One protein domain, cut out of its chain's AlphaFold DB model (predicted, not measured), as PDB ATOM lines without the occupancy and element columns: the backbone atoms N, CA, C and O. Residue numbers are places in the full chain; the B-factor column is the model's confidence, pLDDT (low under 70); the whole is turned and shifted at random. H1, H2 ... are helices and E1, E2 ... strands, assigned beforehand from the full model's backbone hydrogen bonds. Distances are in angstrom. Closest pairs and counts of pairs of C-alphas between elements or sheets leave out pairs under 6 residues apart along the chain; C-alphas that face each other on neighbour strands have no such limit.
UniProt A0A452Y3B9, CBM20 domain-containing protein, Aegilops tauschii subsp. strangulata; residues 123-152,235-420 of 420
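What this domain is: This is residues 123 to 152 and 235 to 420 of the 420 residues of the protein "CBM20 domain-containing protein" of Aegilops tauschii subsp. strangulata (UniProt A0A452Y3B9). A strongly twisted sheet of five parallel strands makes the core, with H7 and H8 over one face and H2 and H4 over the other, giving three layers. H5, H6, H9 and H10 gather toward one end of the long axis; H1 packs on H2 toward the other, where residues 131 to 137 stick out. The 216 printed residues hold ten named helices and five strands, in the order H1 E1 H2 H3 E2 H4 E3 H5 H6 H7 E4 H8 E5 H9 H10; the class is mixed, the sheet order E1 E5 E2 E4 E3. The whole is compact, with a radius of gyration of the C-alphas of 17.5 A and spans of 52 by 39 by 33 A.

Where its parts are: H1, residues 123 to 133, begins at C-alpha 123 (42.125, 42.093, -30.383). E1 is 146 to 149, H2 235 to 246, H3 252 to 255, E2 257 to 262, H4 269 to 282 (19.8 A), E3 287 to 291, H5 292 to 300 and H6 306 to 309. H7, 314 to 336, measures 32.6 A. E4 is 341 to 345, H8 351 to 361, E5 366 to 372 (19.9 A), H9 377 to 390 (19.7 A) and H10 402 to 414, ending at C-alpha 414 (17.614, 64.647, -35.895).

How they stand to each other: Within hydrogen-bond range are N 371 and O 147 for E1 and E5 (2.8 A), N 260 and O 368 for E5 and E2 (2.8 A), N 259 and O 342 for E2 and E4 (2.8 A), and N 290 and O 343 for E4 and E3 (2.8 A). H4, height 8.3 A over the sheet, and H2, 8.6 A, are on the same face; they touch at Ala 238 and Leu 276, C-alphas 5.4 A apart. H7 and H8, each 9.8 A high, are on the opposite face and touch at a shallow tilt of 28 degrees, the closest C-alphas being those of Met 328 and Leu 357, 7.3 A. H7 is the hub: it touches H5 (C-alphas of Arg 296 and Val 323, 5.7 A) and, only at the corner, H6 (Phe 308 and Gly 316, 4.9 A). H10 touches H6 (C-alphas of Ala 306 and Phe 409, 5.3 A) and H9 (Ile 388 and Lys 402, 6.5 A). H1 touches H2, about perpendicular at 77 degrees, with C-alphas of Leu 123 and Ala 243 5.3 A apart. H3 is close to H2 but not clearly touching, C-alphas of Ala 245 and Arg 255 7.3 A apart. E2, H4, E3 and E4, H8, E5 are split strand-helix-strand units, a strand lying between the two in the sheet, with right-handed crossovers; E3, H5 H6 H7, E4 is a strand-helix-strand unit of neighbour strands. Every O i to N i+4 pair is within hydrogen-bond range in H2, H4, H5, H7, H8, H9 and H10, and 6 of 7 in H1; H3 and H6 are too short for such a pair.

The domain as a whole: The C-alphas of Gly 250 and Thr 400, the two farthest apart, are 54.5 A apart. Residues 153 to 234 are not printed, and C-alphas 152 and 235 are 13.6 A apart across the cut. The links H1 to E1 and H9 to H10 are long. The mean pLDDT of the printed part is 72.9; residues 123 to 152, 235 to 254, 283 to 284 and 413 to 420 are under 70.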
ATOM      1  N   LEU A 123      43.169  41.911 -31.395       47.84
ATOM      2  CA  LEU A 123      42.125  42.093 -30.383       47.84
ATOM      3  C   LEU A 123      42.658  42.671 -29.052       47.84
ATOM      4  O   LEU A 123      42.007  43.527 -28.454       47.84
ATOM      5  N   ASP A 124      43.842  42.241 -28.600       43.88
ATOM      6  CA  ASP A 124      44.495  42.768 -27.393       43.88
ATOM      7  C   ASP A 124      45.021  44.175 -27.616       43.88
ATOM      8  O   ASP A 124      44.854  45.034 -26.757       43.88
ATOM      9  N   LEU A 125      45.556  44.438 -28.805       45.59
ATOM     10  CA  LEU A 125      45.968  45.767 -29.216       45.59
ATOM     11  C   LEU A 125      44.792  46.752 -29.226       45.59
ATOM     12  O   LEU A 125      44.910  47.857 -28.707       45.59
ATOM     13  N   ALA A 126      43.637  46.348 -29.763       41.59
ATOM     14  CA  ALA A 126      42.434  47.174 -29.758       41.59
ATOM     15  C   ALA A 126      41.916  47.453 -28.336       41.59
ATOM     16  O   ALA A 126      41.327  48.506 -28.092       41.59
ATOM     17  N   ALA A 127      42.134  46.536 -27.391       38.94
ATOM     18  CA  ALA A 127      41.803  46.735 -25.984       38.94
ATOM     19  C   ALA A 127      42.847  47.583 -25.235       38.94
ATOM     20  O   ALA A 127      42.467  48.411 -24.414       38.94
ATOM     21  N   SER A 128      44.138  47.440 -25.540       37.94
ATOM     22  CA  SER A 128      45.218  48.265 -24.980       37.94
ATOM     23  C   SER A 128      45.199  49.691 -25.536       37.94
ATOM     24  O   SER A 128      45.420  50.638 -24.792       37.94
ATOM     25  N   TRP A 129      44.802  49.881 -26.797       38.19
ATOM     26  CA  TRP A 129      44.517  51.199 -27.378       38.19
ATOM     27  C   TRP A 129      43.384  51.922 -26.637       38.19
ATOM     28  O   TRP A 129      43.378  53.148 -26.575       38.19
ATOM     29  N   ARG A 130      42.441  51.185 -26.018       34.59
ATOM     30  CA  ARG A 130      41.418  51.773 -25.129       34.59
ATOM     31  C   ARG A 130      42.010  52.258 -23.810       34.59
ATOM     32  O   ARG A 130      41.591  53.314 -23.363       34.59
ATOM     33  N   VAL A 131      42.983  51.544 -23.236       34.81
ATOM     34  CA  VAL A 131      43.732  51.993 -22.043       34.81
ATOM     35  C   VAL A 131      44.596  53.213 -22.383       34.81
ATOM     36  O   VAL A 131      44.624  54.178 -21.632       34.81
ATOM     37  N   TYR A 132      45.222  53.227 -23.562       33.28
ATOM     38  CA  TYR A 132      46.035  54.352 -24.032       33.28
ATOM     39  C   TYR A 132      45.190  55.604 -24.348       33.28
ATOM     40  O   TYR A 132      45.575  56.725 -24.022       33.28
ATOM     41  N   LYS A 133      43.980  55.432 -24.903       34.97
ATOM     42  CA  LYS A 133      43.026  56.532 -25.138       34.97
ATOM     43  C   LYS A 133      42.393  57.113 -23.872       34.97
ATOM     44  O   LYS A 133      41.836  58.203 -23.966       34.97
ATOM     45  N   GLU A 134      42.485  56.475 -22.703       39.28
ATOM     46  CA  GLU A 134      42.029  57.104 -21.448       39.28
ATOM     47  C   GLU A 134      42.809  58.396 -21.115       39.28
ATOM     48  O   GLU A 134      42.299  59.226 -20.359       39.28
ATOM     49  N   ASN A 135      43.964  58.630 -21.759       32.25
ATOM     50  CA  ASN A 135      44.719  59.889 -21.697       32.25
ATOM     51  C   ASN A 135      44.226  60.987 -22.666       32.25
ATOM     52  O   ASN A 135      44.620  62.142 -22.524       32.25
ATOM     53  N   PHE A 136      43.320  60.679 -23.599       31.42
ATOM     54  CA  PHE A 136      42.660  61.656 -24.474       31.42
ATOM     55  C   PHE A 136      41.144  61.603 -24.243       31.42
ATOM     56  O   PHE A 136      40.405  60.921 -24.953       31.42
ATOM     57  N   GLN A 137      40.660  62.305 -23.214       31.05
ATOM     58  CA  GLN A 137      39.223  62.375 -22.917       31.05
ATOM     59  C   GLN A 137      38.419  62.967 -24.086       31.05
ATOM     60  O   GLN A 137      38.788  64.008 -24.632       31.05
ATOM     61  N   PRO A 138      37.239  62.387 -24.369       34.09
ATOM     62  CA  PRO A 138      36.010  63.155 -24.168       34.09
ATOM     63  C   PRO A 138      34.922  62.380 -23.391       34.09
ATOM     64  O   PRO A 138      34.649  61.215 -23.647       34.09
ATOM     65  N   SER A 139      34.316  63.086 -22.425       33.94
ATOM     66  CA  SER A 139      33.015  62.896 -21.744       33.94
ATOM     67  C   SER A 139      32.543  61.482 -21.334       33.94
ATOM     68  O   SER A 139      32.064  60.679 -22.127       33.94
ATOM     69  N   LYS A 140      32.542  61.231 -20.015       30.83
ATOM     70  CA  LYS A 140      32.024  60.014 -19.364       30.83
ATOM     71  C   LYS A 140      30.517  60.113 -19.075       30.83
ATOM     72  O   LYS A 140      30.099  60.951 -18.278       30.83
ATOM     73  N   VAL A 141      29.725  59.143 -19.543       33.47
ATOM     74  CA  VAL A 141      28.503  58.705 -18.836       33.47
ATOM     75  C   VAL A 141      28.781  57.334 -18.215       33.47
ATOM     76  O   VAL A 141      28.740  56.311 -18.884       33.47
ATOM     77  N   ARG A 142      29.124  57.336 -16.919       38.69
ATOM     78  CA  ARG A 142      29.285  56.159 -16.031       38.69
ATOM     79  C   ARG A 142      30.019  54.925 -16.610       38.69
ATOM     80  O   ARG A 142      29.664  53.799 -16.285       38.69
ATOM     81  N   GLY A 143      31.099  55.128 -17.367       36.94
ATOM     82  CA  GLY A 143      32.111  54.082 -17.585       36.94
ATOM     83  C   GLY A 143      31.746  52.957 -18.563       36.94
ATOM     84  O   GLY A 143      32.326  51.882 -18.457       36.94
ATOM     85  N   ILE A 144      30.828  53.182 -19.510       33.34
ATOM     86  CA  ILE A 144      30.588  52.259 -20.637       33.34
ATOM     87  C   ILE A 144      31.117  52.902 -21.931       33.34
ATOM     88  O   ILE A 144      30.811  54.071 -22.165       33.34
ATOM     89  N   PRO A 145      31.921  52.193 -22.749       36.78
ATOM     90  CA  PRO A 145      32.553  52.771 -23.931       36.78
ATOM     91  C   PRO A 145      31.589  52.861 -25.126       36.78
ATOM     92  O   PRO A 145      30.946  51.872 -25.485       36.78
ATOM     93  N   ASP A 146      31.568  54.023 -25.781       35.81
ATOM     94  CA  ASP A 146      30.964  54.229 -27.099       35.81
ATOM     95  C   ASP A 146      32.013  53.927 -28.191       35.81
ATOM     96  O   ASP A 146      33.149  54.404 -28.129       35.81
ATOM     97  N   ILE A 147      31.665  53.110 -29.192       37.84
ATOM     98  CA  ILE A 147      32.517  52.852 -30.365       37.84
ATOM     99  C   ILE A 147      31.947  53.639 -31.542       37.84
ATOM    100  O   ILE A 147      30.874  53.301 -32.034       37.84
ATOM    101  N   SER A 148      32.675  54.654 -32.011       34.31
ATOM    102  CA  SER A 148      32.355  55.395 -33.236       34.31
ATOM    103  C   SER A 148      33.288  54.975 -34.370       34.31
ATOM    104  O   SER A 148      34.506  54.897 -34.185       34.31
ATOM    105  N   ILE A 149      32.720  54.684 -35.539       37.41
ATOM    106  CA  ILE A 149      33.468  54.410 -36.771       37.41
ATOM    107  C   ILE A 149      33.272  55.612 -37.693       37.41
ATOM    108  O   ILE A 149      32.170  55.818 -38.193       37.41
ATOM    109  N   ASN A 150      34.339  56.381 -37.913       32.41
ATOM    110  CA  ASN A 150      34.378  57.440 -38.920       32.41
ATOM    111  C   ASN A 150      34.981  56.897 -40.222       32.41
ATOM    112  O   ASN A 150      35.924  56.105 -40.190       32.41
ATOM    113  N   GLU A 151      34.480  57.361 -41.365       32.88
ATOM    114  CA  GLU A 151      35.166  57.186 -42.648       32.88
ATOM    115  C   GLU A 151      36.390  58.114 -42.716       32.88
ATOM    116  O   GLU A 151      36.330  59.272 -42.299       32.88
ATOM    117  N   ALA A 152      37.517  57.594 -43.211       28.20
ATOM    118  CA  ALA A 152      38.724  58.385 -43.434       28.20
ATOM    119  C   ALA A 152      38.471  59.450 -44.523       28.20
ATOM    120  O   ALA A 152      37.804  59.137 -45.514       28.20
ATOM    121  N   ALA A 235      35.680  46.595 -40.820       37.75
ATOM    122  CA  ALA A 235      36.033  45.492 -39.932       37.75
ATOM    123  C   ALA A 235      36.293  45.945 -38.485       37.75
ATOM    124  O   ALA A 235      36.127  45.144 -37.572       37.75
ATOM    125  N   ALA A 236      36.637  47.215 -38.234       42.91
ATOM    126  CA  ALA A 236      37.064  47.669 -36.906       42.91
ATOM    127  C   ALA A 236      35.989  47.470 -35.817       42.91
ATOM    128  O   ALA A 236      36.285  46.965 -34.734       42.91
ATOM    129  N   GLY A 237      34.726  47.795 -36.114       40.94
ATOM    130  CA  GLY A 237      33.614  47.575 -35.180       40.94
ATOM    131  C   GLY A 237      33.301  46.101 -34.948       40.94
ATOM    132  O   GLY A 237      32.949  45.714 -33.836       40.94
ATOM    133  N   ALA A 238      33.466  45.273 -35.980       42.41
ATOM    134  CA  ALA A 238      33.216  43.840 -35.895       42.41
ATOM    135  C   ALA A 238      34.316  43.088 -35.149       42.41
ATOM    136  O   ALA A 238      34.026  42.218 -34.333       42.41
ATOM    137  N   VAL A 239      35.561  43.506 -35.344       46.50
ATOM    138  CA  VAL A 239      36.730  43.031 -34.604       46.50
ATOM    139  C   VAL A 239      36.641  43.458 -33.135       46.50
ATOM    140  O   VAL A 239      36.862  42.644 -32.245       46.50
ATOM    141  N   ALA A 240      36.232  44.700 -32.849       47.50
ATOM    142  CA  ALA A 240      36.035  45.179 -31.480       47.50
ATOM    143  C   ALA A 240      34.893  44.454 -30.743       47.50
ATOM    144  O   ALA A 240      34.995  44.199 -29.545       47.50
ATOM    145  N   ALA A 241      33.814  44.131 -31.452       43.38
ATOM    146  CA  ALA A 241      32.705  43.328 -30.951       43.38
ATOM    147  C   ALA A 241      33.115  41.878 -30.659       43.38
ATOM    148  O   ALA A 241      32.807  41.363 -29.587       43.38
ATOM    149  N   ALA A 242      33.847  41.251 -31.586       44.75
ATOM    150  CA  ALA A 242      34.391  39.906 -31.425       44.75
ATOM    151  C   ALA A 242      35.361  39.833 -30.242       44.75
ATOM    152  O   ALA A 242      35.238  38.955 -29.404       44.75
ATOM    153  N   ALA A 243      36.236  40.831 -30.082       49.12
ATOM    154  CA  ALA A 243      37.163  40.912 -28.954       49.12
ATOM    155  C   ALA A 243      36.453  40.931 -27.589       49.12
ATOM    156  O   ALA A 243      36.935  40.341 -26.624       49.12
ATOM    157  N   VAL A 244      35.314  41.627 -27.484       48.06
ATOM    158  CA  VAL A 244      34.510  41.637 -26.251       48.06
ATOM    159  C   VAL A 244      33.815  40.288 -26.051       48.06
ATOM    160  O   VAL A 244      33.714  39.843 -24.911       48.06
ATOM    161  N   ALA A 245      33.386  39.626 -27.130       48.78
ATOM    162  CA  ALA A 245      32.783  38.296 -27.082       48.78
ATOM    163  C   ALA A 245      33.795  37.177 -26.741       48.78
ATOM    164  O   ALA A 245      33.461  36.246 -26.017       48.78
ATOM    165  N   ASP A 246      35.049  37.276 -27.178       44.28
ATOM    166  CA  ASP A 246      36.104  36.298 -26.867       44.28
ATOM    167  C   ASP A 246      36.638  36.429 -25.430       44.28
ATOM    168  O   ASP A 246      37.082  35.458 -24.811       44.28
ATOM    169  N   ARG A 247      36.559  37.629 -24.844       46.78
ATOM    170  CA  ARG A 247      36.983  37.911 -23.458       46.78
ATOM    171  C   ARG A 247      35.958  37.518 -22.396       46.78
ATOM    172  O   ARG A 247      36.144  37.821 -21.220       46.78
ATOM    173  N   LEU A 248      34.910  36.810 -22.791       50.56
ATOM    174  CA  LEU A 248      33.827  36.316 -21.950       50.56
ATOM    175  C   LEU A 248      34.245  35.143 -21.013       50.56
ATOM    176  O   LEU A 248      33.553  34.132 -20.860       50.56
ATOM    177  N   HIS A 249      35.407  35.250 -20.365       43.12
ATOM    178  CA  HIS A 249      35.859  34.327 -19.324       43.12
ATOM    179  C   HIS A 249      35.417  34.857 -17.950       43.12
ATOM    180  O   HIS A 249      36.086  35.690 -17.346       43.12
ATOM    181  N   GLY A 250      34.270  34.374 -17.464       48.69
ATOM    182  CA  GLY A 250      33.684  34.748 -16.172       48.69
ATOM    183  C   GLY A 250      32.401  33.966 -15.859       48.69
ATOM    184  O   GLY A 250      32.192  32.871 -16.390       48.69
ATOM    185  N   SER A 251      31.551  34.510 -14.985       47.09
ATOM    186  CA  SER A 251      30.240  33.942 -14.617       47.09
ATOM    187  C   SER A 251      29.315  33.764 -15.843       47.09
ATOM    188  O   SER A 251      29.606  34.274 -16.922       47.09
ATOM    189  N   LYS A 252      28.177  33.051 -15.729       49.38
ATOM    190  CA  LYS A 252      27.238  32.842 -16.865       49.38
ATOM    191  C   LYS A 252      26.774  34.153 -17.539       49.38
ATOM    192  O   LYS A 252      26.421  34.120 -18.717       49.38
ATOM    193  N   GLU A 253      26.769  35.271 -16.816       52.00
ATOM    194  CA  GLU A 253      26.439  36.617 -17.316       52.00
ATOM    195  C   GLU A 253      27.604  37.268 -18.075       52.00
ATOM    196  O   GLU A 253      27.392  37.958 -19.073       52.00
ATOM    197  N   ASP A 254      28.846  36.973 -17.678       56.09
ATOM    198  CA  ASP A 254      30.069  37.397 -18.369       56.09
ATOM    199  C   ASP A 254      30.299  36.617 -19.669       56.09
ATOM    200  O   ASP A 254      31.387  36.684 -20.218       56.09
ATOM    201  N   ARG A 255      29.294  35.874 -20.158       71.12
ATOM    202  CA  ARG A 255      29.292  35.159 -21.444       71.12
ATOM    203  C   ARG A 255      28.306  35.672 -22.477       71.12
ATOM    204  O   ARG A 255      28.122  35.049 -23.520       71.12
ATOM    205  N   LYS A 256      27.678  36.805 -22.186       86.44
ATOM    206  CA  LYS A 256      26.611  37.366 -23.006       86.44
ATOM    207  C   LYS A 256      26.918  38.817 -23.319       86.44
ATOM    208  O   LYS A 256      27.204  39.596 -22.410       86.44
ATOM    209  N   LEU A 257      26.831  39.183 -24.592       89.31
ATOM    210  CA  LEU A 257      27.107  40.530 -25.079       89.31
ATOM    211  C   LEU A 257      25.933  41.061 -25.902       89.31
ATOM    212  O   LEU A 257      25.599  40.519 -26.951       89.31
ATOM    213  N   ALA A 258      25.351  42.172 -25.467       92.69
ATOM    214  CA  ALA A 258      24.438  42.983 -26.255       92.69
ATOM    215  C   ALA A 258      25.216  44.104 -26.963       92.69
ATOM    216  O   ALA A 258      25.837  44.953 -26.323       92.69
ATOM    217  N   ILE A 259      25.163  44.127 -28.292       92.31
ATOM    218  CA  ILE A 259      25.727  45.191 -29.127       92.31
ATOM    219  C   ILE A 259      24.584  46.068 -29.606       92.31
ATOM    220  O   ILE A 259      23.801  45.671 -30.468       92.31
ATOM    221  N   VAL A 260      24.490  47.270 -29.054       93.50
ATOM    222  CA  VAL A 260      23.408  48.208 -29.336       93.50
ATOM    223  C   VAL A 260      23.852  49.213 -30.384       93.50
ATOM    224  O   VAL A 260      24.714  50.050 -30.134       93.50
ATOM    225  N   LEU A 261      23.238  49.152 -31.564       91.00
ATOM    226  CA  LEU A 261      23.527  50.104 -32.629       91.00
ATOM    227  C   LEU A 261      22.931  51.470 -32.306       91.00
ATOM    228  O   LEU A 261      21.790  51.567 -31.847       91.00
ATOM    229  N   VAL A 262      23.691  52.522 -32.585       88.56
ATOM    230  CA  VAL A 262      23.304  53.920 -32.379       88.56
ATOM    231  C   VAL A 262      23.524  54.688 -33.676       88.56
ATOM    232  O   VAL A 262      24.453  54.418 -34.435       88.56
ATOM    233  N   GLY A 263      22.628  55.622 -33.980       83.81
ATOM    234  CA  GLY A 263      22.830  56.571 -35.068       83.81
ATOM    235  C   GLY A 263      21.564  56.907 -35.841       83.81
ATOM    236  O   GLY A 263      20.541  56.207 -35.797       83.81
ATOM    237  N   LEU A 264      21.649  57.983 -36.618       82.50
ATOM    238  CA  LEU A 264      20.541  58.498 -37.421       82.50
ATOM    239  C   LEU A 264      20.031  57.483 -38.458       82.50
ATOM    240  O   LEU A 264      20.760  56.573 -38.874       82.50
ATOM    241  N   PRO A 265      18.767  57.596 -38.904       81.81
ATOM    242  CA  PRO A 265      18.291  56.849 -40.062       81.81
ATOM    243  C   PRO A 265      19.218  57.003 -41.279       81.81
ATOM    244  O   PRO A 265      19.887  58.016 -41.424       81.81
ATOM    245  N   ALA A 266      19.267  55.979 -42.139       77.19
ATOM    246  CA  ALA A 266      20.099  55.944 -43.351       77.19
ATOM    247  C   ALA A 266      21.634  56.041 -43.151       77.19
ATOM    248  O   ALA A 266      22.361  56.195 -44.124       77.19
ATOM    249  N   ARG A 267      22.158  55.846 -41.930       82.25
ATOM    250  CA  ARG A 267      23.614  55.794 -41.652       82.25
ATOM    251  C   ARG A 267      24.221  54.379 -41.642       82.25
ATOM    252  O   ARG A 267      25.197  54.127 -40.958       82.25
ATOM    253  N   GLY A 268      23.599  53.412 -42.319       81.06
ATOM    254  CA  GLY A 268      24.183  52.068 -42.468       81.06
ATOM    255  C   GLY A 268      24.027  51.089 -41.291       81.06
ATOM    256  O   GLY A 268      24.370  49.928 -41.462       81.06
ATOM    257  N   LYS A 269      23.433  51.466 -40.147       87.88
ATOM    258  CA  LYS A 269      23.231  50.563 -38.982       87.88
ATOM    259  C   LYS A 269      22.784  49.137 -39.319       87.88
ATOM    260  O   LYS A 269      23.476  48.195 -38.974       87.88
ATOM    261  N   THR A 270      21.654  48.957 -40.005       84.94
ATOM    262  CA  THR A 270      21.151  47.611 -40.335       84.94
ATOM    263  C   THR A 270      22.126  46.828 -41.219       84.94
ATOM    264  O   THR A 270      22.281  45.624 -41.044       84.94
ATOM    265  N   PHE A 271      22.836  47.502 -42.124       82.19
ATOM    266  CA  PHE A 271      23.880  46.873 -42.931       82.19
ATOM    267  C   PHE A 271      25.062  46.421 -42.061       82.19
ATOM    268  O   PHE A 271      25.481  45.265 -42.150       82.19
ATOM    269  N   THR A 272      25.518  47.280 -41.145       81.62
ATOM    270  CA  THR A 272      26.515  46.935 -40.125       81.62
ATOM    271  C   THR A 272      26.042  45.766 -39.261       81.62
ATOM    272  O   THR A 272      26.809  44.838 -39.038       81.62
ATOM    273  N   ALA A 273      24.773  45.746 -38.843       85.62
ATOM    274  CA  ALA A 273      24.186  44.679 -38.032       85.62
ATOM    275  C   ALA A 273      24.291  43.310 -38.714       85.62
ATOM    276  O   ALA A 273      24.684  42.324 -38.089       85.62
ATOM    277  N   VAL A 274      23.955  43.257 -40.006       82.69
ATOM    278  CA  VAL A 274      23.990  42.028 -40.807       82.69
ATOM    279  C   VAL A 274      25.426  41.546 -40.994       82.69
ATOM    280  O   VAL A 274      25.702  40.367 -40.764       82.69
ATOM    281  N   LYS A 275      26.353  42.441 -41.363       81.81
ATOM    282  CA  LYS A 275      27.778  42.100 -41.506       81.81
ATOM    283  C   LYS A 275      28.369  41.604 -40.191       81.81
ATOM    284  O   LYS A 275      29.010  40.558 -40.166       81.81
ATOM    285  N   LEU A 276      28.080  42.309 -39.103       77.38
ATOM    286  CA  LEU A 276      28.545  41.974 -37.766       77.38
ATOM    287  C   LEU A 276      28.040  40.603 -37.313       77.38
ATOM    288  O   LEU A 276      28.818  39.774 -36.855       77.38
ATOM    289  N   THR A 277      26.749  40.341 -37.512       83.25
ATOM    290  CA  THR A 277      26.136  39.048 -37.187       83.25
ATOM    291  C   THR A 277      26.816  37.908 -37.944       83.25
ATOM    292  O   THR A 277      27.122  36.878 -37.353       83.25
ATOM    293  N   ARG A 278      27.071  38.084 -39.248       73.31
ATOM    294  CA  ARG A 278      27.750  37.067 -40.066       73.31
ATOM    295  C   ARG A 278      29.183  36.831 -39.608       73.31
ATOM    296  O   ARG A 278      29.579  35.682 -39.468       73.31
ATOM    297  N   TYR A 279      29.926  37.903 -39.358       71.69
ATOM    298  CA  TYR A 279      31.319  37.817 -38.936       71.69
ATOM    299  C   TYR A 279      31.473  37.095 -37.593       71.69
ATOM    300  O   TYR A 279      32.274  36.176 -37.477       71.69
ATOM    301  N   LEU A 280      30.654  37.445 -36.599       76.06
ATOM    302  CA  LEU A 280      30.706  36.810 -35.280       76.06
ATOM    303  C   LEU A 280      30.297  35.334 -35.322       76.06
ATOM    304  O   LEU A 280      30.920  34.512 -34.659       76.06
ATOM    305  N   ARG A 281      29.306  34.979 -36.149       80.12
ATOM    306  CA  ARG A 281      28.962  33.570 -36.402       80.12
ATOM    307  C   ARG A 281      30.102  32.812 -37.061       80.12
ATOM    308  O   ARG A 281      30.356  31.674 -36.693       80.12
ATOM    309  N   TRP A 282      30.781  33.435 -38.024       74.19
ATOM    310  CA  TRP A 282      31.940  32.838 -38.684       74.19
ATOM    311  C   TRP A 282      33.090  32.571 -37.702       74.19
ATOM    312  O   TRP A 282      33.746  31.543 -37.810       74.19
ATOM    313  N   LEU A 283      33.271  33.433 -36.697       67.38
ATOM    314  CA  LEU A 283      34.204  33.203 -35.587       67.38
ATOM    315  C   LEU A 283      33.743  32.123 -34.589       67.38
ATOM    316  O   LEU A 283      34.496  31.769 -33.688       67.38
ATOM    317  N   GLY A 284      32.531  31.586 -34.741       69.31
ATOM    318  CA  GLY A 284      31.984  30.538 -33.878       69.31
ATOM    319  C   GLY A 284      31.124  31.043 -32.719       69.31
ATOM    320  O   GLY A 284      30.727  30.242 -31.878       69.31
ATOM    321  N   HIS A 285      30.796  32.339 -32.662       80.75
ATOM    322  CA  HIS A 285      29.894  32.863 -31.637       80.75
ATOM    323  C   HIS A 285      28.427  32.684 -32.018       80.75
ATOM    324  O   HIS A 285      27.975  33.176 -33.061       80.75
ATOM    325  N   GLU A 286      27.641  32.109 -31.109       85.25
ATOM    326  CA  GLU A 286      26.191  32.017 -31.262       85.25
ATOM    327  C   GLU A 286      25.585  33.427 -31.195       85.25
ATOM    328  O   GLU A 286      25.440  34.020 -30.123       85.25
ATOM    329  N   THR A 287      25.291  33.997 -32.368       90.38
ATOM    330  CA  THR A 287      24.952  35.419 -32.546       90.38
ATOM    331  C   THR A 287      23.586  35.584 -33.206       90.38
ATOM    332  O   THR A 287      23.281  34.891 -34.181       90.38
ATOM    333  N   LYS A 288      22.767  36.541 -32.758       95.38
ATOM    334  CA  LYS A 288      21.442  36.822 -33.343       95.38
ATOM    335  C   LYS A 288      21.172  38.321 -33.490       95.38
ATOM    336  O   LYS A 288      21.558  39.131 -32.655       95.38
ATOM    337  N   HIS A 289      20.489  38.683 -34.578       95.69
ATOM    338  CA  HIS A 289      20.105  40.058 -34.912       95.69
ATOM    339  C   HIS A 289      18.667  40.352 -34.477       95.69
ATOM    340  O   HIS A 289      17.733  39.654 -34.873       95.69
ATOM    341  N   PHE A 290      18.492  41.418 -33.699       97.12
ATOM    342  CA  PHE A 290      17.220  41.890 -33.163       97.12
ATOM    343  C   PHE A 290      16.911  43.270 -33.752       97.12
ATOM    344  O   PHE A 290      17.418  44.297 -33.305       97.12
ATOM    345  N   ASN A 291      16.089  43.295 -34.804       93.75
ATOM    346  CA  ASN A 291      15.688  44.526 -35.485       93.75
ATOM    347  C   ASN A 291      14.407  45.095 -34.863       93.75
ATOM    348  O   ASN A 291      13.311  44.611 -35.151       93.75
ATOM    349  N   VAL A 292      14.520  46.163 -34.072       93.44
ATOM    350  CA  VAL A 292      13.377  46.784 -33.364       93.44
ATOM    351  C   VAL A 292      12.308  47.296 -34.335       93.44
ATOM    352  O   VAL A 292      11.115  47.288 -34.034       93.44
ATOM    353  N   GLY A 293      12.703  47.675 -35.554       89.38
ATOM    354  CA  GLY A 293      11.764  48.028 -36.617       89.38
ATOM    355  C   GLY A 293      10.802  46.888 -36.972       89.38
ATOM    356  O   GLY A 293       9.641  47.162 -37.276       89.38
ATOM    357  N   LYS A 294      11.248  45.623 -36.904       88.94
ATOM    358  CA  LYS A 294      10.403  44.432 -37.106       88.94
ATOM    359  C   LYS A 294       9.392  44.281 -35.975       88.94
ATOM    360  O   LYS A 294       8.212  44.123 -36.264       88.94
ATOM    361  N   TYR A 295       9.830  44.420 -34.726       92.38
ATOM    362  CA  TYR A 295       8.949  44.370 -33.558       92.38
ATOM    363  C   TYR A 295       7.859  45.445 -33.628       92.38
ATOM    364  O   TYR A 295       6.681  45.143 -33.461       92.38
ATOM    365  N   ARG A 296       8.220  46.687 -33.989       92.81
ATOM    366  CA  ARG A 296       7.233  47.765 -34.155       92.81
ATOM    367  C   ARG A 296       6.228  47.416 -35.249       92.81
ATOM    368  O   ARG A 296       5.044  47.637 -35.049       92.81
ATOM    369  N   ARG A 297       6.671  46.859 -36.384       90.19
ATOM    370  CA  ARG A 297       5.748  46.454 -37.462       90.19
ATOM    371  C   ARG A 297       4.779  45.365 -37.024       90.19
ATOM    372  O   ARG A 297       3.617  45.429 -37.393       90.19
ATOM    373  N   LEU A 298       5.252  44.386 -36.256       87.62
ATOM    374  CA  LEU A 298       4.405  43.308 -35.748       87.62
ATOM    375  C   LEU A 298       3.370  43.825 -34.743       87.62
ATOM    376  O   LEU A 298       2.234  43.369 -34.765       87.62
ATOM    377  N   LYS A 299       3.744  44.791 -33.896       89.88
ATOM    378  CA  LYS A 299       2.874  45.302 -32.829       89.88
ATOM    379  C   LYS A 299       1.943  46.441 -33.258       89.88
ATOM    380  O   LYS A 299       0.789  46.466 -32.853       89.88
ATOM    381  N   HIS A 300       2.434  47.372 -34.071       86.56
ATOM    382  CA  HIS A 300       1.713  48.589 -34.467       86.56
ATOM    383  C   HIS A 300       1.477  48.685 -35.984       86.56
ATOM    384  O   HIS A 300       0.976  49.694 -36.467       86.56
ATOM    385  N   GLY A 301       1.839  47.669 -36.769       84.50
ATOM    386  CA  GLY A 301       1.698  47.692 -38.226       84.50
ATOM    387  C   GLY A 301       2.832  48.427 -38.953       84.50
ATOM    388  O   GLY A 301       3.638  49.154 -38.365       84.50
ATOM    389  N   ALA A 302       2.923  48.203 -40.267       77.50
ATOM    390  CA  ALA A 302       3.986  48.764 -41.103       77.50
ATOM    391  C   ALA A 302       3.745  50.216 -41.529       77.50
ATOM    392  O   ALA A 302       4.702  50.977 -41.666       77.50
ATOM    393  N   ASN A 303       2.487  50.632 -41.662       77.00
ATOM    394  CA  ASN A 303       2.139  51.905 -42.284       77.00
ATOM    395  C   ASN A 303       1.964  53.052 -41.269       77.00
ATOM    396  O   ASN A 303       0.983  53.786 -41.298       77.00
ATOM    397  N   GLN A 304       2.924  53.206 -40.354       82.81
ATOM    398  CA  GLN A 304       2.928  54.320 -39.401       82.81
ATOM    399  C   GLN A 304       3.177  55.656 -40.120       82.81
ATOM    400  O   GLN A 304       3.984  55.724 -41.056       82.81
ATOM    401  N   SER A 305       2.488  56.718 -39.692       80.81
ATOM    402  CA  SER A 305       2.707  58.078 -40.201       80.81
ATOM    403  C   SER A 305       4.031  58.653 -39.682       80.81
ATOM    404  O   SER A 305       4.654  58.111 -38.767       80.81
ATOM    405  N   ALA A 306       4.490  59.768 -40.259       77.38
ATOM    406  CA  ALA A 306       5.673  60.453 -39.739       77.38
ATOM    407  C   ALA A 306       5.446  60.994 -38.310       77.38
ATOM    408  O   ALA A 306       6.387  61.001 -37.513       77.38
ATOM    409  N   ASP A 307       4.204  61.357 -37.959       81.81
ATOM    410  CA  ASP A 307       3.826  61.856 -36.629       81.81
ATOM    411  C   ASP A 307       4.087  60.847 -35.509       81.81
ATOM    412  O   ASP A 307       4.412  61.236 -34.387       81.81
ATOM    413  N   PHE A 308       4.044  59.547 -35.810       84.88
ATOM    414  CA  PHE A 308       4.430  58.493 -34.866       84.88
ATOM    415  C   PHE A 308       5.863  58.678 -34.330       84.88
ATOM    416  O   PHE A 308       6.191  58.272 -33.215       84.88
ATOM    417  N   PHE A 309       6.747  59.306 -35.114       81.69
ATOM    418  CA  PHE A 309       8.157  59.469 -34.765       81.69
ATOM    419  C   PHE A 309       8.504  60.809 -34.130       81.69
ATOM    420  O   PHE A 309       9.657  60.983 -33.714       81.69
ATOM    421  N   ARG A 310       7.534  61.720 -34.026       81.56
ATOM    422  CA  ARG A 310       7.730  63.053 -33.468       81.56
ATOM    423  C   ARG A 310       8.299  63.019 -32.039       81.56
ATOM    424  O   ARG A 310       7.999  62.095 -31.280       81.56
ATOM    425  N   PRO A 311       9.152  63.992 -31.671       77.69
ATOM    426  CA  PRO A 311       9.728  64.087 -30.328       77.69
ATOM    427  C   PRO A 311       8.733  64.579 -29.267       77.69
ATOM    428  O   PRO A 311       8.970  64.372 -28.085       77.69
ATOM    429  N   ASP A 312       7.638  65.220 -29.667       83.75
ATOM    430  CA  ASP A 312       6.566  65.707 -28.789       83.75
ATOM    431  C   ASP A 312       5.354  64.761 -28.739       83.75
ATOM    432  O   ASP A 312       4.425  64.973 -27.962       83.75
ATOM    433  N   ASN A 313       5.371  63.679 -29.523       88.62
ATOM    434  CA  ASN A 313       4.347  62.642 -29.476       88.62
ATOM    435  C   ASN A 313       4.654  61.636 -28.355       88.62
ATOM    436  O   ASN A 313       5.393  60.667 -28.560       88.62
ATOM    437  N   GLN A 314       4.082  61.871 -27.173       89.38
ATOM    438  CA  GLN A 314       4.293  61.034 -25.992       89.38
ATOM    439  C   GLN A 314       3.837  59.581 -26.212       89.38
ATOM    440  O   GLN A 314       4.588  58.660 -25.895       89.38
ATOM    441  N   GLU A 315       2.682  59.371 -26.850       90.25
ATOM    442  CA  GLU A 315       2.165  58.038 -27.192       90.25
ATOM    443  C   GLU A 315       3.118  57.300 -28.148       90.25
ATOM    444  O   GLU A 315       3.500  56.153 -27.916       90.25
ATOM    445  N   GLY A 316       3.608  57.986 -29.187       88.81
ATOM    446  CA  GLY A 316       4.598  57.437 -30.119       88.81
ATOM    447  C   GLY A 316       5.961  57.161 -29.468       88.81
ATOM    448  O   GLY A 316       6.686  56.247 -29.870       88.81
ATOM    449  N   ILE A 317       6.359  57.929 -28.451       87.94
ATOM    450  CA  ILE A 317       7.565  57.652 -27.656       87.94
ATOM    451  C   ILE A 317       7.371  56.406 -26.794       87.94
ATOM    452  O   ILE A 317       8.262  55.553 -26.775       87.94
ATOM    453  N   GLU A 318       6.237  56.297 -26.108       90.44
ATOM    454  CA  GLU A 318       5.888  55.158 -25.258       90.44
ATOM    455  C   GLU A 318       5.808  53.870 -26.073       90.44
ATOM    456  O   GLU A 318       6.544  52.935 -25.769       90.44
ATOM    457  N   ALA A 319       5.077  53.869 -27.190       91.44
ATOM    458  CA  ALA A 319       5.009  52.736 -28.113       91.44
ATOM    459  C   ALA A 319       6.402  52.316 -28.623       91.44
ATOM    460  O   ALA A 319       6.761  51.138 -28.635       91.44
ATOM    461  N   ARG A 320       7.264  53.272 -29.005       91.69
ATOM    462  CA  ARG A 320       8.640  52.961 -29.446       91.69
ATOM    463  C   ARG A 320       9.532  52.437 -28.319       91.69
ATOM    464  O   ARG A 320      10.461  51.684 -28.611       91.69
ATOM    465  N   ASN A 321       9.331  52.882 -27.079       92.31
ATOM    466  CA  ASN A 321      10.060  52.372 -25.916       92.31
ATOM    467  C   ASN A 321       9.590  50.962 -25.561       92.31
ATOM    468  O   ASN A 321      10.430  50.102 -25.334       92.31
ATOM    469  N   GLU A 322       8.282  50.721 -25.585       94.56
ATOM    470  CA  GLU A 322       7.672  49.421 -25.318       94.56
ATOM    471  C   GLU A 322       8.178  48.362 -26.302       94.56
ATOM    472  O   GLU A 322       8.655  47.306 -25.905       94.56
ATOM    473  N   VAL A 323       8.179  48.673 -27.600       94.81
ATOM    474  CA  VAL A 323       8.734  47.781 -28.624       94.81
ATOM    475  C   VAL A 323      10.232  47.526 -28.412       94.81
ATOM    476  O   VAL A 323      10.709  46.415 -28.640       94.81
ATOM    477  N   ALA A 324      10.997  48.545 -28.010       96.12
ATOM    478  CA  ALA A 324      12.421  48.383 -27.729       96.12
ATOM    479  C   ALA A 324      12.666  47.508 -26.488       96.12
ATOM    480  O   ALA A 324      13.608  46.722 -26.501       96.12
ATOM    481  N   ALA A 325      11.820  47.624 -25.461       96.38
ATOM    482  CA  ALA A 325      11.861  46.772 -24.280       96.38
ATOM    483  C   ALA A 325      11.555  45.313 -24.645       96.38
ATOM    484  O   ALA A 325      12.383  44.451 -24.377       96.38
ATOM    485  N   LEU A 326      10.476  45.060 -25.395       96.62
ATOM    486  CA  LEU A 326      10.134  43.716 -25.884       96.62
ATOM    487  C   LEU A 326      11.276  43.075 -26.684       96.62
ATOM    488  O   LEU A 326      11.604  41.911 -26.496       96.62
ATOM    489  N   ALA A 327      11.925  43.840 -27.567       97.50
ATOM    490  CA  ALA A 327      13.060  43.334 -28.336       97.50
ATOM    491  C   ALA A 327      14.287  43.013 -27.460       97.50
ATOM    492  O   ALA A 327      15.080  42.142 -27.818       97.50
ATOM    493  N   MET A 328      14.473  43.734 -26.348       97.81
ATOM    494  CA  MET A 328      15.566  43.500 -25.403       97.81
ATOM    495  C   MET A 328      15.264  42.301 -24.495       97.81
ATOM    496  O   MET A 328      16.159  41.502 -24.243       97.81
ATOM    497  N   GLU A 329      14.015  42.139 -24.058       97.62
ATOM    498  CA  GLU A 329      13.534  40.965 -23.314       97.62
ATOM    499  C   GLU A 329      13.729  39.688 -24.138       97.62
ATOM    500  O   GLU A 329      14.435  38.783 -23.700       97.62
ATOM    501  N   ASP A 330      13.266  39.675 -25.392       97.75
ATOM    502  CA  ASP A 330      13.486  38.565 -26.328       97.75
ATOM    503  C   ASP A 330      14.976  38.236 -26.530       97.75
ATOM    504  O   ASP A 330      15.355  37.079 -26.744       97.75
ATOM    505  N   MET A 331      15.839  39.259 -26.525       98.00
ATOM    506  CA  MET A 331      17.285  39.077 -26.630       98.00
ATOM    507  C   MET A 331      17.850  38.399 -25.389       98.00
ATOM    508  O   MET A 331      18.618  37.445 -25.520       98.00
ATOM    509  N   ILE A 332      17.466  38.875 -24.208       96.19
ATOM    510  CA  ILE A 332      17.901  38.329 -22.924       96.19
ATOM    511  C   ILE A 332      17.415  36.882 -22.769       96.19
ATOM    512  O   ILE A 332      18.207  36.013 -22.409       96.19
ATOM    513  N   ASP A 333      16.164  36.591 -23.120       97.00
ATOM    514  CA  ASP A 333      15.599  35.239 -23.077       97.00
ATOM    515  C   ASP A 333      16.323  34.286 -24.030       97.00
ATOM    516  O   ASP A 333      16.702  33.173 -23.654       97.00
ATOM    517  N   TRP A 334      16.617  34.738 -25.250       97.12
ATOM    518  CA  TRP A 334      17.434  33.965 -26.183       97.12
ATOM    519  C   TRP A 334      18.857  33.722 -25.647       97.12
ATOM    520  O   TRP A 334      19.388  32.618 -25.789       97.12
ATOM    521  N   MET A 335      19.463  34.706 -24.975       93.56
ATOM    522  CA  MET A 335      20.759  34.528 -24.313       93.56
ATOM    523  C   MET A 335      20.677  33.552 -23.130       93.56
ATOM    524  O   MET A 335      21.610  32.784 -22.894       93.56
ATOM    525  N   HIS A 336      19.573  33.527 -22.376       91.44
ATOM    526  CA  HIS A 336      19.331  32.505 -21.350       91.44
ATOM    527  C   HIS A 336      19.265  31.090 -21.935       91.44
ATOM    528  O   HIS A 336      19.746  30.156 -21.295       91.44
ATOM    529  N   GLY A 337      18.769  30.954 -23.166       91.44
ATOM    530  CA  GLY A 337      18.767  29.708 -23.935       91.44
ATOM    531  C   GLY A 337      20.119  29.286 -24.526       91.44
ATOM    532  O   GLY A 337      20.177  28.247 -25.176       91.44
ATOM    533  N   GLY A 338      21.198  30.051 -24.315       87.50
ATOM    534  CA  GLY A 338      22.549  29.720 -24.792       87.50
ATOM    535  C   GLY A 338      23.122  30.672 -25.847       87.50
ATOM    536  O   GLY A 338      24.268  30.493 -26.251       87.50
ATOM    537  N   GLY A 339      22.371  31.695 -26.266       91.56
ATOM    538  CA  GLY A 339      22.891  32.748 -27.139       91.56
ATOM    539  C   GLY A 339      24.025  33.552 -26.492       91.56
ATOM    540  O   GLY A 339      23.968  33.869 -25.302       91.56
ATOM    541  N   GLN A 340      25.045  33.908 -27.277       86.06
ATOM    542  CA  GLN A 340      26.237  34.614 -26.790       86.06
ATOM    543  C   GLN A 340      26.230  36.097 -27.162       86.06
ATOM    544  O   GLN A 340      26.514  36.939 -26.313       86.06
ATOM    545  N   VAL A 341      25.891  36.443 -28.411       91.75
ATOM    546  CA  VAL A 341      25.945  37.839 -28.876       91.75
ATOM    547  C   VAL A 341      24.628  38.286 -29.512       91.75
ATOM    548  O   VAL A 341      24.173  37.749 -30.519       91.75
ATOM    549  N   GLY A 342      23.999  39.305 -28.936       95.56
ATOM    550  CA  GLY A 342      22.779  39.916 -29.456       95.56
ATOM    551  C   GLY A 342      23.076  41.252 -30.127       95.56
ATOM    552  O   GLY A 342      23.573  42.166 -29.479       95.56
ATOM    553  N   ILE A 343      22.740  41.403 -31.408       95.94
ATOM    554  CA  ILE A 343      22.869  42.680 -32.125       95.94
ATOM    555  C   ILE A 343      21.530  43.415 -32.088       95.94
ATOM    556  O   ILE A 343      20.592  43.026 -32.785       95.94
ATOM    557  N   PHE A 344      21.435  44.477 -31.291       97.38
ATOM    558  CA  PHE A 344      20.233  45.289 -31.116       97.38
ATOM    559  C   PHE A 344      20.226  46.461 -32.110       97.38
ATOM    560  O   PHE A 344      20.909  47.471 -31.925       97.38
ATOM    561  N   ASP A 345      19.445  46.336 -33.184       95.44
ATOM    562  CA  ASP A 345      19.386  47.299 -34.290       95.44
ATOM    563  C   ASP A 345      18.177  48.240 -34.164       95.44
ATOM    564  O   ASP A 345      17.032  47.880 -34.467       95.44
ATOM    565  N   ALA A 346      18.457  49.471 -33.727       92.12
ATOM    566  CA  ALA A 346      17.536  50.605 -33.715       92.12
ATOM    567  C   ALA A 346      18.312  51.932 -33.814       92.12
ATOM    568  O   ALA A 346      19.528  51.946 -33.973       92.12
ATOM    569  N   THR A 347      17.623  53.077 -33.765       88.31
ATOM    570  CA  THR A 347      18.289  54.395 -33.770       88.31
ATOM    571  C   THR A 347      19.011  54.699 -32.461       88.31
ATOM    572  O   THR A 347      20.105  55.249 -32.505       88.31
ATOM    573  N   ASN A 348      18.401  54.364 -31.317       89.50
ATOM    574  CA  ASN A 348      18.958  54.524 -29.962       89.50
ATOM    575  C   ASN A 348      19.642  55.886 -29.704       89.50
ATOM    576  O   ASN A 348      20.596  55.996 -28.932       89.50
ATOM    577  N   SER A 349      19.124  56.937 -30.344       80.06
ATOM    578  CA  SER A 349      19.736  58.267 -30.407       80.06
ATOM    579  C   SER A 349      19.687  59.030 -29.084       80.06
ATOM    580  O   SER A 349      20.531  59.889 -28.842       80.06
ATOM    581  N   THR A 350      18.747  58.703 -28.193       81.06
ATOM    582  CA  THR A 350      18.556  59.436 -26.936       81.06
ATOM    583  C   THR A 350      19.251  58.760 -25.756       81.06
ATOM    584  O   THR A 350      19.213  57.538 -25.596       81.06
ATOM    585  N   ARG A 351      19.806  59.574 -24.845       80.25
ATOM    586  CA  ARG A 351      20.390  59.092 -23.578       80.25
ATOM    587  C   ARG A 351      19.375  58.314 -22.731       80.25
ATOM    588  O   ARG A 351      19.722  57.286 -22.164       80.25
ATOM    589  N   LYS A 352      18.110  58.758 -22.700       84.69
ATOM    590  CA  LYS A 352      17.018  58.080 -21.975       84.69
ATOM    591  C   LYS A 352      16.799  56.650 -22.485       84.69
ATOM    592  O   LYS A 352      16.670  55.738 -21.674       84.69
ATOM    593  N   ARG A 353      16.817  56.440 -23.810       88.62
ATOM    594  CA  ARG A 353      16.710  55.100 -24.408       88.62
ATOM    595  C   ARG A 353      17.916  54.231 -24.059       88.62
ATOM    596  O   ARG A 353      17.728  53.086 -23.668       88.62
ATOM    597  N   ARG A 354      19.136  54.764 -24.177       88.69
ATOM    598  CA  ARG A 354      20.363  54.011 -23.860       88.69
ATOM    599  C   ARG A 354      20.417  53.601 -22.388       88.69
ATOM    600  O   ARG A 354      20.707  52.448 -22.096       88.69
ATOM    601  N   TYR A 355      20.030  54.497 -21.482       86.75
ATOM    602  CA  TYR A 355      19.923  54.198 -20.052       86.75
ATOM    603  C   TYR A 355      18.893  53.100 -19.754       86.75
ATOM    604  O   TYR A 355      19.179  52.201 -18.972       86.75
ATOM    605  N   MET A 356      17.722  53.136 -20.403       92.06
ATOM    606  CA  MET A 356      16.718  52.072 -20.287       92.06
ATOM    607  C   MET A 356      17.306  50.706 -20.675       92.06
ATOM    608  O   MET A 356      17.197  49.762 -19.904       92.06
ATOM    609  N   LEU A 357      17.990  50.618 -21.822       92.94
ATOM    610  CA  LEU A 357      18.615  49.372 -22.285       92.94
ATOM    611  C   LEU A 357      19.741  48.901 -21.353       92.94
ATOM    612  O   LEU A 357      19.837  47.712 -21.067       92.94
ATOM    613  N   MET A 358      20.553  49.826 -20.829       89.69
ATOM    614  CA  MET A 358      21.565  49.507 -19.815       89.69
ATOM    615  C   MET A 358      20.934  48.905 -18.561       89.69
ATOM    616  O   MET A 358      21.421  47.894 -18.069       89.69
ATOM    617  N   LYS A 359      19.830  49.484 -18.068       90.06
ATOM    618  CA  LYS A 359      19.110  48.958 -16.904       90.06
ATOM    619  C   LYS A 359      18.529  47.571 -17.130       90.06
ATOM    620  O   LYS A 359      18.553  46.766 -16.211       90.06
ATOM    621  N   MET A 360      18.058  47.278 -18.336       93.44
ATOM    622  CA  MET A 360      17.591  45.932 -18.683       93.44
ATOM    623  C   MET A 360      18.751  44.925 -18.786       93.44
ATOM    624  O   MET A 360      18.582  43.756 -18.455       93.44
ATOM    625  N   ALA A 361      19.935  45.371 -19.221       88.75
ATOM    626  CA  ALA A 361      21.122  44.525 -19.339       88.75
ATOM    627  C   ALA A 361      21.798  44.205 -17.989       88.75
ATOM    628  O   ALA A 361      22.481  43.184 -17.891       88.75
ATOM    629  N   GLU A 362      21.627  45.049 -16.961       86.81
ATOM    630  CA  GLU A 362      22.187  44.833 -15.616       86.81
ATOM    631  C   GLU A 362      21.792  43.446 -15.071       86.81
ATOM    632  O   GLU A 362      20.613  43.121 -14.971       86.81
ATOM    633  N   GLY A 363      22.791  42.618 -14.739       83.94
ATOM    634  CA  GLY A 363      22.590  41.244 -14.249       83.94
ATOM    635  C   GLY A 363      22.204  40.211 -15.318       83.94
ATOM    636  O   GLY A 363      21.966  39.058 -14.987       83.94
ATOM    637  N   ASN A 364      22.128  40.592 -16.598       87.94
ATOM    638  CA  ASN A 364      21.739  39.685 -17.685       87.94
ATOM    639  C   ASN A 364      22.853  39.492 -18.726       87.94
ATOM    640  O   ASN A 364      23.090  38.370 -19.184       87.94
ATOM    641  N   CYS A 365      23.532  40.573 -19.118       85.44
ATOM    642  CA  CYS A 365      24.591  40.556 -20.129       85.44
ATOM    643  C   CYS A 365      25.480  41.807 -20.056       85.44
ATOM    644  O   CYS A 365      25.073  42.857 -19.556       85.44
ATOM    645  N   LYS A 366      26.681  41.744 -20.641       85.56
ATOM    646  CA  LYS A 366      27.453  42.954 -20.960       85.56
ATOM    647  C   LYS A 366      26.785  43.702 -22.106       85.56
ATOM    648  O   LYS A 366      26.193  43.092 -22.990       85.56
ATOM    649  N   ILE A 367      26.916  45.023 -22.117       86.00
ATOM    650  CA  ILE A 367      26.349  45.886 -23.152       86.00
ATOM    651  C   ILE A 367      27.430  46.815 -23.703       86.00
ATOM    652  O   ILE A 367      28.197  47.397 -22.937       86.00
ATOM    653  N   ILE A 368      27.489  46.950 -25.028       87.44
ATOM    654  CA  ILE A 368      28.308  47.950 -25.721       87.44
ATOM    655  C   ILE A 368      27.452  48.720 -26.720       87.44
ATOM    656  O   ILE A 368      26.517  48.164 -27.303       87.44
ATOM    657  N   PHE A 369      27.792  49.987 -26.946       85.19
ATOM    658  CA  PHE A 369      27.144  50.819 -27.952       85.19
ATOM    659  C   PHE A 369      28.062  50.983 -29.166       85.19
ATOM    660  O   PHE A 369      29.240  51.317 -29.033       85.19
ATOM    661  N   LEU A 370      27.513  50.726 -30.354       83.94
ATOM    662  CA  LEU A 370      28.201  50.894 -31.630       83.94
ATOM    663  C   LEU A 370      27.495  51.986 -32.432       83.94
ATOM    664  O   LEU A 370      26.418  51.762 -32.993       83.94
ATOM    665  N   GLU A 371      28.094  53.169 -32.472       85.12
ATOM    666  CA  GLU A 371      27.552  54.315 -33.181       85.12
ATOM    667  C   GLU A 371      28.086  54.400 -34.614       85.12
ATOM    668  O   GLU A 371      29.289  54.379 -34.869       85.12
ATOM    669  N   THR A 372      27.161  54.508 -35.568       77.00
ATOM    670  CA  THR A 372      27.481  54.738 -36.979       77.00
ATOM    671  C   THR A 372      27.301  56.216 -37.313       77.00
ATOM    672  O   THR A 372      26.160  56.696 -37.403       77.00
ATOM    673  N   ILE A 373      28.409  56.916 -37.548       79.06
ATOM    674  CA  ILE A 373      28.435  58.308 -38.003       79.06
ATOM    675  C   ILE A 373      28.937  58.308 -39.448       79.06
ATOM    676  O   ILE A 373      30.028  57.841 -39.736       79.06
ATOM    677  N   CYS A 374      28.131  58.808 -40.380       75.25
ATOM    678  CA  CYS A 374      28.503  58.868 -41.796       75.25
ATOM    679  C   CYS A 374      27.953  60.156 -42.371       75.25
ATOM    680  O   CYS A 374      26.758  60.200 -42.614       75.25
ATOM    681  N   ASN A 375      28.775  61.188 -42.556       78.69
ATOM    682  CA  ASN A 375      28.330  62.503 -43.033       78.69
ATOM    683  C   ASN A 375      28.421  62.673 -44.558       78.69
ATOM    684  O   ASN A 375      28.064  63.734 -45.065       78.69
ATOM    685  N   ASP A 376      28.836  61.634 -45.285       79.44
ATOM    686  CA  ASP A 376      28.884  61.642 -46.746       79.44
ATOM    687  C   ASP A 376      27.467  61.676 -47.341       79.44
ATOM    688  O   ASP A 376      26.657  60.755 -47.174       79.44
ATOM    689  N   ARG A 377      27.178  62.755 -48.072       75.06
ATOM    690  CA  ARG A 377      25.881  63.001 -48.704       75.06
ATOM    691  C   ARG A 377      25.491  61.910 -49.700       75.06
ATOM    692  O   ARG A 377      24.343  61.477 -49.682       75.06
ATOM    693  N   ASN A 378      26.421  61.437 -50.525       75.25
ATOM    694  CA  ASN A 378      26.147  60.428 -51.546       75.25
ATOM    695  C   ASN A 378      25.770  59.087 -50.902       75.25
ATOM    696  O   ASN A 378      24.842  58.408 -51.354       75.25
ATOM    697  N   ILE A 379      26.453  58.718 -49.813       75.50
ATOM    698  CA  ILE A 379      26.152  57.497 -49.057       75.50
ATOM    699  C   ILE A 379      24.787  57.607 -48.375       75.50
ATOM    700  O   ILE A 379      23.983  56.671 -48.449       75.50
ATOM    701  N   ILE A 380      24.486  58.749 -47.751       75.25
ATOM    702  CA  ILE A 380      23.178  58.993 -47.131       75.25
ATOM    703  C   ILE A 380      22.076  58.918 -48.188       75.25
ATOM    704  O   ILE A 380      21.130  58.157 -48.007       75.25
ATOM    705  N   GLU A 381      22.197  59.641 -49.303       74.62
ATOM    706  CA  GLU A 381      21.196  59.666 -50.378       74.62
ATOM    707  C   GLU A 381      20.943  58.267 -50.953       74.62
ATOM    708  O   GLU A 381      19.790  57.846 -51.105       74.62
ATOM    709  N   ARG A 382      22.009  57.494 -51.191       77.69
ATOM    710  CA  ARG A 382      21.902  56.090 -51.605       77.69
ATOM    711  C   ARG A 382      21.145  55.256 -50.571       77.69
ATOM    712  O   ARG A 382      20.241  54.503 -50.936       77.69
ATOM    713  N   ASN A 383      21.482  55.389 -49.290       79.06
ATOM    714  CA  ASN A 383      20.842  54.640 -48.210       79.06
ATOM    715  C   ASN A 383      19.371  55.030 -48.016       79.06
ATOM    716  O   ASN A 383      18.547  54.165 -47.711       79.06
ATOM    717  N   VAL A 384      19.024  56.307 -48.203       77.81
ATOM    718  CA  VAL A 384      17.637  56.790 -48.189       77.81
ATOM    719  C   VAL A 384      16.849  56.146 -49.323       77.81
ATOM    720  O   VAL A 384      15.798  55.564 -49.063       77.81
ATOM    721  N   ARG A 385      17.378  56.177 -50.553       76.94
ATOM    722  CA  ARG A 385      16.731  55.569 -51.725       76.94
ATOM    723  C   ARG A 385      16.464  54.083 -51.507       76.94
ATOM    724  O   ARG A 385      15.331  53.639 -51.664       76.94
ATOM    725  N   LEU A 386      17.478  53.338 -51.063       77.38
ATOM    726  CA  LEU A 386      17.337  51.915 -50.741       77.38
ATOM    727  C   LEU A 386      16.281  51.688 -49.655       77.38
ATOM    728  O   LEU A 386      15.436  50.804 -49.778       77.38
ATOM    729  N   LYS A 387      16.279  52.514 -48.603       81.06
ATOM    730  CA  LYS A 387      15.312  52.391 -47.514       81.06
ATOM    731  C   LYS A 387      13.878  52.665 -47.967       81.06
ATOM    732  O   LYS A 387      12.989  51.929 -47.558       81.06
ATOM    733  N   ILE A 388      13.655  53.682 -48.793       78.38
ATOM    734  CA  ILE A 388      12.336  53.999 -49.352       78.38
ATOM    735  C   ILE A 388      11.834  52.867 -50.253       78.38
ATOM    736  O   ILE A 388      10.674  52.478 -50.157       78.38
ATOM    737  N   GLN A 389      12.707  52.316 -51.097       77.12
ATOM    738  CA  GLN A 389      12.333  51.284 -52.065       77.12
ATOM    739  C   GLN A 389      12.069  49.920 -51.418       77.12
ATOM    740  O   GLN A 389      11.213  49.178 -51.883       77.12
ATOM    741  N   GLN A 390      12.811  49.569 -50.362       77.50
ATOM    742  CA  GLN A 390      12.878  48.186 -49.869       77.50
ATOM    743  C   GLN A 390      12.248  47.990 -48.484       77.50
ATOM    744  O   GLN A 390      12.045  46.855 -48.054       77.50
ATOM    745  N   SER A 391      11.965  49.063 -47.740       80.62
ATOM    746  CA  SER A 391      11.376  48.939 -46.403       80.62
ATOM    747  C   SER A 391       9.856  48.758 -46.480       80.62
ATOM    748  O   SER A 391       9.186  49.587 -47.101       80.62
ATOM    749  N   PRO A 392       9.276  47.788 -45.741       82.31
ATOM    750  CA  PRO A 392       7.824  47.622 -45.639       82.31
ATOM    751  C   PRO A 392       7.094  48.880 -45.147       82.31
ATOM    752  O   PRO A 392       5.922  49.071 -45.438       82.31
ATOM    753  N   ASP A 393       7.799  49.764 -44.432       81.19
ATOM    754  CA  ASP A 393       7.262  51.028 -43.906       81.19
ATOM    755  C   ASP A 393       6.779  52.012 -45.013       81.19
ATOM    756  O   ASP A 393       6.080  52.991 -44.717       81.19
ATOM    757  N   TYR A 394       7.163  51.765 -46.274       80.81
ATOM    758  CA  TYR A 394       6.813  52.575 -47.449       80.81
ATOM    759  C   TYR A 394       6.128  51.767 -48.564       80.81
ATOM    760  O   TYR A 394       5.902  52.318 -49.637       80.81
ATOM    761  N   ALA A 395       5.806  50.485 -48.349       79.31
ATOM    762  CA  ALA A 395       5.255  49.624 -49.401       79.31
ATOM    763  C   ALA A 395       3.895  50.128 -49.923       79.31
ATOM    764  O   ALA A 395       3.702  50.215 -51.131       79.31
ATOM    765  N   ASP A 396       3.019  50.564 -49.013       80.31
ATOM    766  CA  ASP A 396       1.650  51.011 -49.321       80.31
ATOM    767  C   ASP A 396       1.536  52.540 -49.487       80.31
ATOM    768  O   ASP A 396       0.473  53.126 -49.287       80.31
ATOM    769  N   GLN A 397       2.651  53.220 -49.766       75.06
ATOM    770  CA  GLN A 397       2.702  54.673 -49.961       75.06
ATOM    771  C   GLN A 397       2.804  54.998 -51.451       75.06
ATOM    772  O   GLN A 397       3.509  54.307 -52.189       75.06
ATOM    773  N   LEU A 398       2.153  56.081 -51.886       77.25
ATOM    774  CA  LEU A 398       2.330  56.603 -53.241       77.25
ATOM    775  C   LEU A 398       3.790  57.014 -53.444       77.25
ATOM    776  O   LEU A 398       4.398  57.607 -52.554       77.25
ATOM    777  N   GLU A 399       4.358  56.708 -54.613       73.75
ATOM    778  CA  GLU A 399       5.781  56.955 -54.901       73.75
ATOM    779  C   GLU A 399       6.171  58.433 -54.708       73.75
ATOM    780  O   GLU A 399       7.275  58.727 -54.254       73.75
ATOM    781  N   THR A 400       5.232  59.351 -54.959       74.88
ATOM    782  CA  THR A 400       5.371  60.799 -54.745       74.88
ATOM    783  C   THR A 400       5.499  61.198 -53.274       74.88
ATOM    784  O   THR A 400       6.150  62.195 -52.968       74.88
ATOM    785  N   ASP A 401       4.926  60.418 -52.356       73.62
ATOM    786  CA  ASP A 401       4.787  60.790 -50.942       73.62
ATOM    787  C   ASP A 401       5.897  60.182 -50.072       73.62
ATOM    788  O   ASP A 401       6.191  60.665 -48.972       73.62
ATOM    789  N   LYS A 402       6.562  59.126 -50.566       73.31
ATOM    790  CA  LYS A 402       7.637  58.430 -49.842       73.31
ATOM    791  C   LYS A 402       8.814  59.346 -49.470       73.31
ATOM    792  O   LYS A 402       9.256  59.252 -48.317       73.31
ATOM    793  N   PRO A 403       9.327  60.227 -50.358       73.00
ATOM    794  CA  PRO A 403      10.418  61.138 -50.011       73.00
ATOM    795  C   PRO A 403      10.038  62.089 -48.873       73.00
ATOM    796  O   PRO A 403      10.770  62.182 -47.889       73.00
ATOM    797  N   SER A 404       8.859  62.714 -48.946       73.44
ATOM    798  CA  SER A 404       8.352  63.644 -47.929       73.44
ATOM    799  C   SER A 404       8.146  62.956 -46.577       73.44
ATOM    800  O   SER A 404       8.590  63.452 -45.538       73.44
ATOM    801  N   LYS A 405       7.561  61.750 -46.581       71.88
ATOM    802  CA  LYS A 405       7.409  60.924 -45.373       71.88
ATOM    803  C   LYS A 405       8.767  60.574 -44.755       71.88
ATOM    804  O   LYS A 405       8.920  60.628 -43.532       71.88
ATOM    805  N   PHE A 406       9.762  60.215 -45.573       76.19
ATOM    806  CA  PHE A 406      11.112  59.924 -45.086       76.19
ATOM    807  C   PHE A 406      11.808  61.174 -44.537       76.19
ATOM    808  O   PHE A 406      12.437  61.090 -43.484       76.19
ATOM    809  N   ALA A 407      11.682  62.327 -45.198       72.69
ATOM    810  CA  ALA A 407      12.280  63.583 -44.752       72.69
ATOM    811  C   ALA A 407      11.763  63.995 -43.365       72.69
ATOM    812  O   ALA A 407      12.559  64.305 -42.478       72.69
ATOM    813  N   LEU A 408      10.449  63.892 -43.130       71.69
ATOM    814  CA  LEU A 408       9.855  64.126 -41.811       71.69
ATOM    815  C   LEU A 408      10.363  63.121 -40.770       71.69
ATOM    816  O   LEU A 408      10.805  63.513 -39.691       71.69
ATOM    817  N   PHE A 409      10.381  61.827 -41.109       73.56
ATOM    818  CA  PHE A 409      10.952  60.793 -40.242       73.56
ATOM    819  C   PHE A 409      12.412  61.098 -39.871       73.56
ATOM    820  O   PHE A 409      12.795  60.991 -38.704       73.56
ATOM    821  N   TYR A 410      13.226  61.504 -40.841       74.50
ATOM    822  CA  TYR A 410      14.621  61.868 -40.634       74.50
ATOM    823  C   TYR A 410      14.752  63.102 -39.731       74.50
ATOM    824  O   TYR A 410      15.461  63.042 -38.723       74.50
ATOM    825  N   LYS A 411      13.996  64.172 -40.015       70.81
ATOM    826  CA  LYS A 411      13.946  65.413 -39.225       70.81
ATOM    827  C   LYS A 411      13.597  65.143 -37.759       70.81
ATOM    828  O   LYS A 411      14.310  65.589 -36.862       70.81
ATOM    829  N   TYR A 412      12.568  64.341 -37.491       70.75
ATOM    830  CA  TYR A 412      12.170  64.006 -36.118       70.75
ATOM    831  C   TYR A 412      13.207  63.169 -35.361       70.75
ATOM    832  O   TYR A 412      13.283  63.237 -34.134       70.75
ATOM    833  N   ASN A 413      14.040  62.399 -36.065       66.50
ATOM    834  CA  ASN A 413      15.157  61.692 -35.438       66.50
ATOM    835  C   ASN A 413      16.389  62.591 -35.244       66.50
ATOM    836  O   ASN A 413      17.141  62.355 -34.300       66.50
ATOM    837  N   MET A 414      16.568  63.630 -36.067       64.06
ATOM    838  CA  MET A 414      17.614  64.647 -35.895       64.06
ATOM    839  C   MET A 414      17.413  65.501 -34.641       64.06
ATOM    840  O   MET A 414      18.363  65.688 -33.892       64.06
ATOM    841  N   HIS A 415      16.185  65.945 -34.350       55.72
ATOM    842  CA  HIS A 415      15.891  66.715 -33.126       55.72
ATOM    843  C   HIS A 415      16.157  65.939 -31.825       55.72
ATOM    844  O   HIS A 415      16.282  66.531 -30.760       55.72
ATOM    845  N   ASN A 416      16.246  64.611 -31.909       51.12
ATOM    846  CA  ASN A 416      16.536  63.726 -30.785       51.12
ATOM    847  C   ASN A 416      18.029  63.374 -30.661       51.12
ATOM    848  O   ASN A 416      18.394  62.590 -29.780       51.12
ATOM    849  N   LEU A 417      18.882  63.893 -31.552       48.97
ATOM    850  CA  LEU A 417      20.312  63.630 -31.526       48.97
ATOM    851  C   LEU A 417      20.979  64.562 -30.513       48.97
ATOM    852  O   LEU A 417      21.144  65.755 -30.747       48.97
ATOM    853  N   ILE A 418      21.375  64.001 -29.377       42.44
ATOM    854  CA  ILE A 418      22.375  64.640 -28.528       42.44
ATOM    855  C   ILE A 418      23.711  64.156 -29.087       42.44
ATOM    856  O   ILE A 418      24.033  62.985 -28.891       42.44
ATOM    857  N   TYR A 419      24.439  65.016 -29.811       33.41
ATOM    858  CA  TYR A 419      25.866  64.793 -30.055       33.41
ATOM    859  C   TYR A 419      26.518  64.615 -28.676       33.41
ATOM    860  O   TYR A 419      26.394  65.495 -27.819       33.41
ATOM    861  N   VAL A 420      27.074  63.431 -28.418       28.17
ATOM    862  CA  VAL A 420      27.848  63.139 -27.205       28.17
ATOM    863  C   VAL A 420      29.310  63.106 -27.586       28.17
ATOM    864  O   VAL A 420      29.610  62.456 -28.609       28.17
TER     865      VAL A 420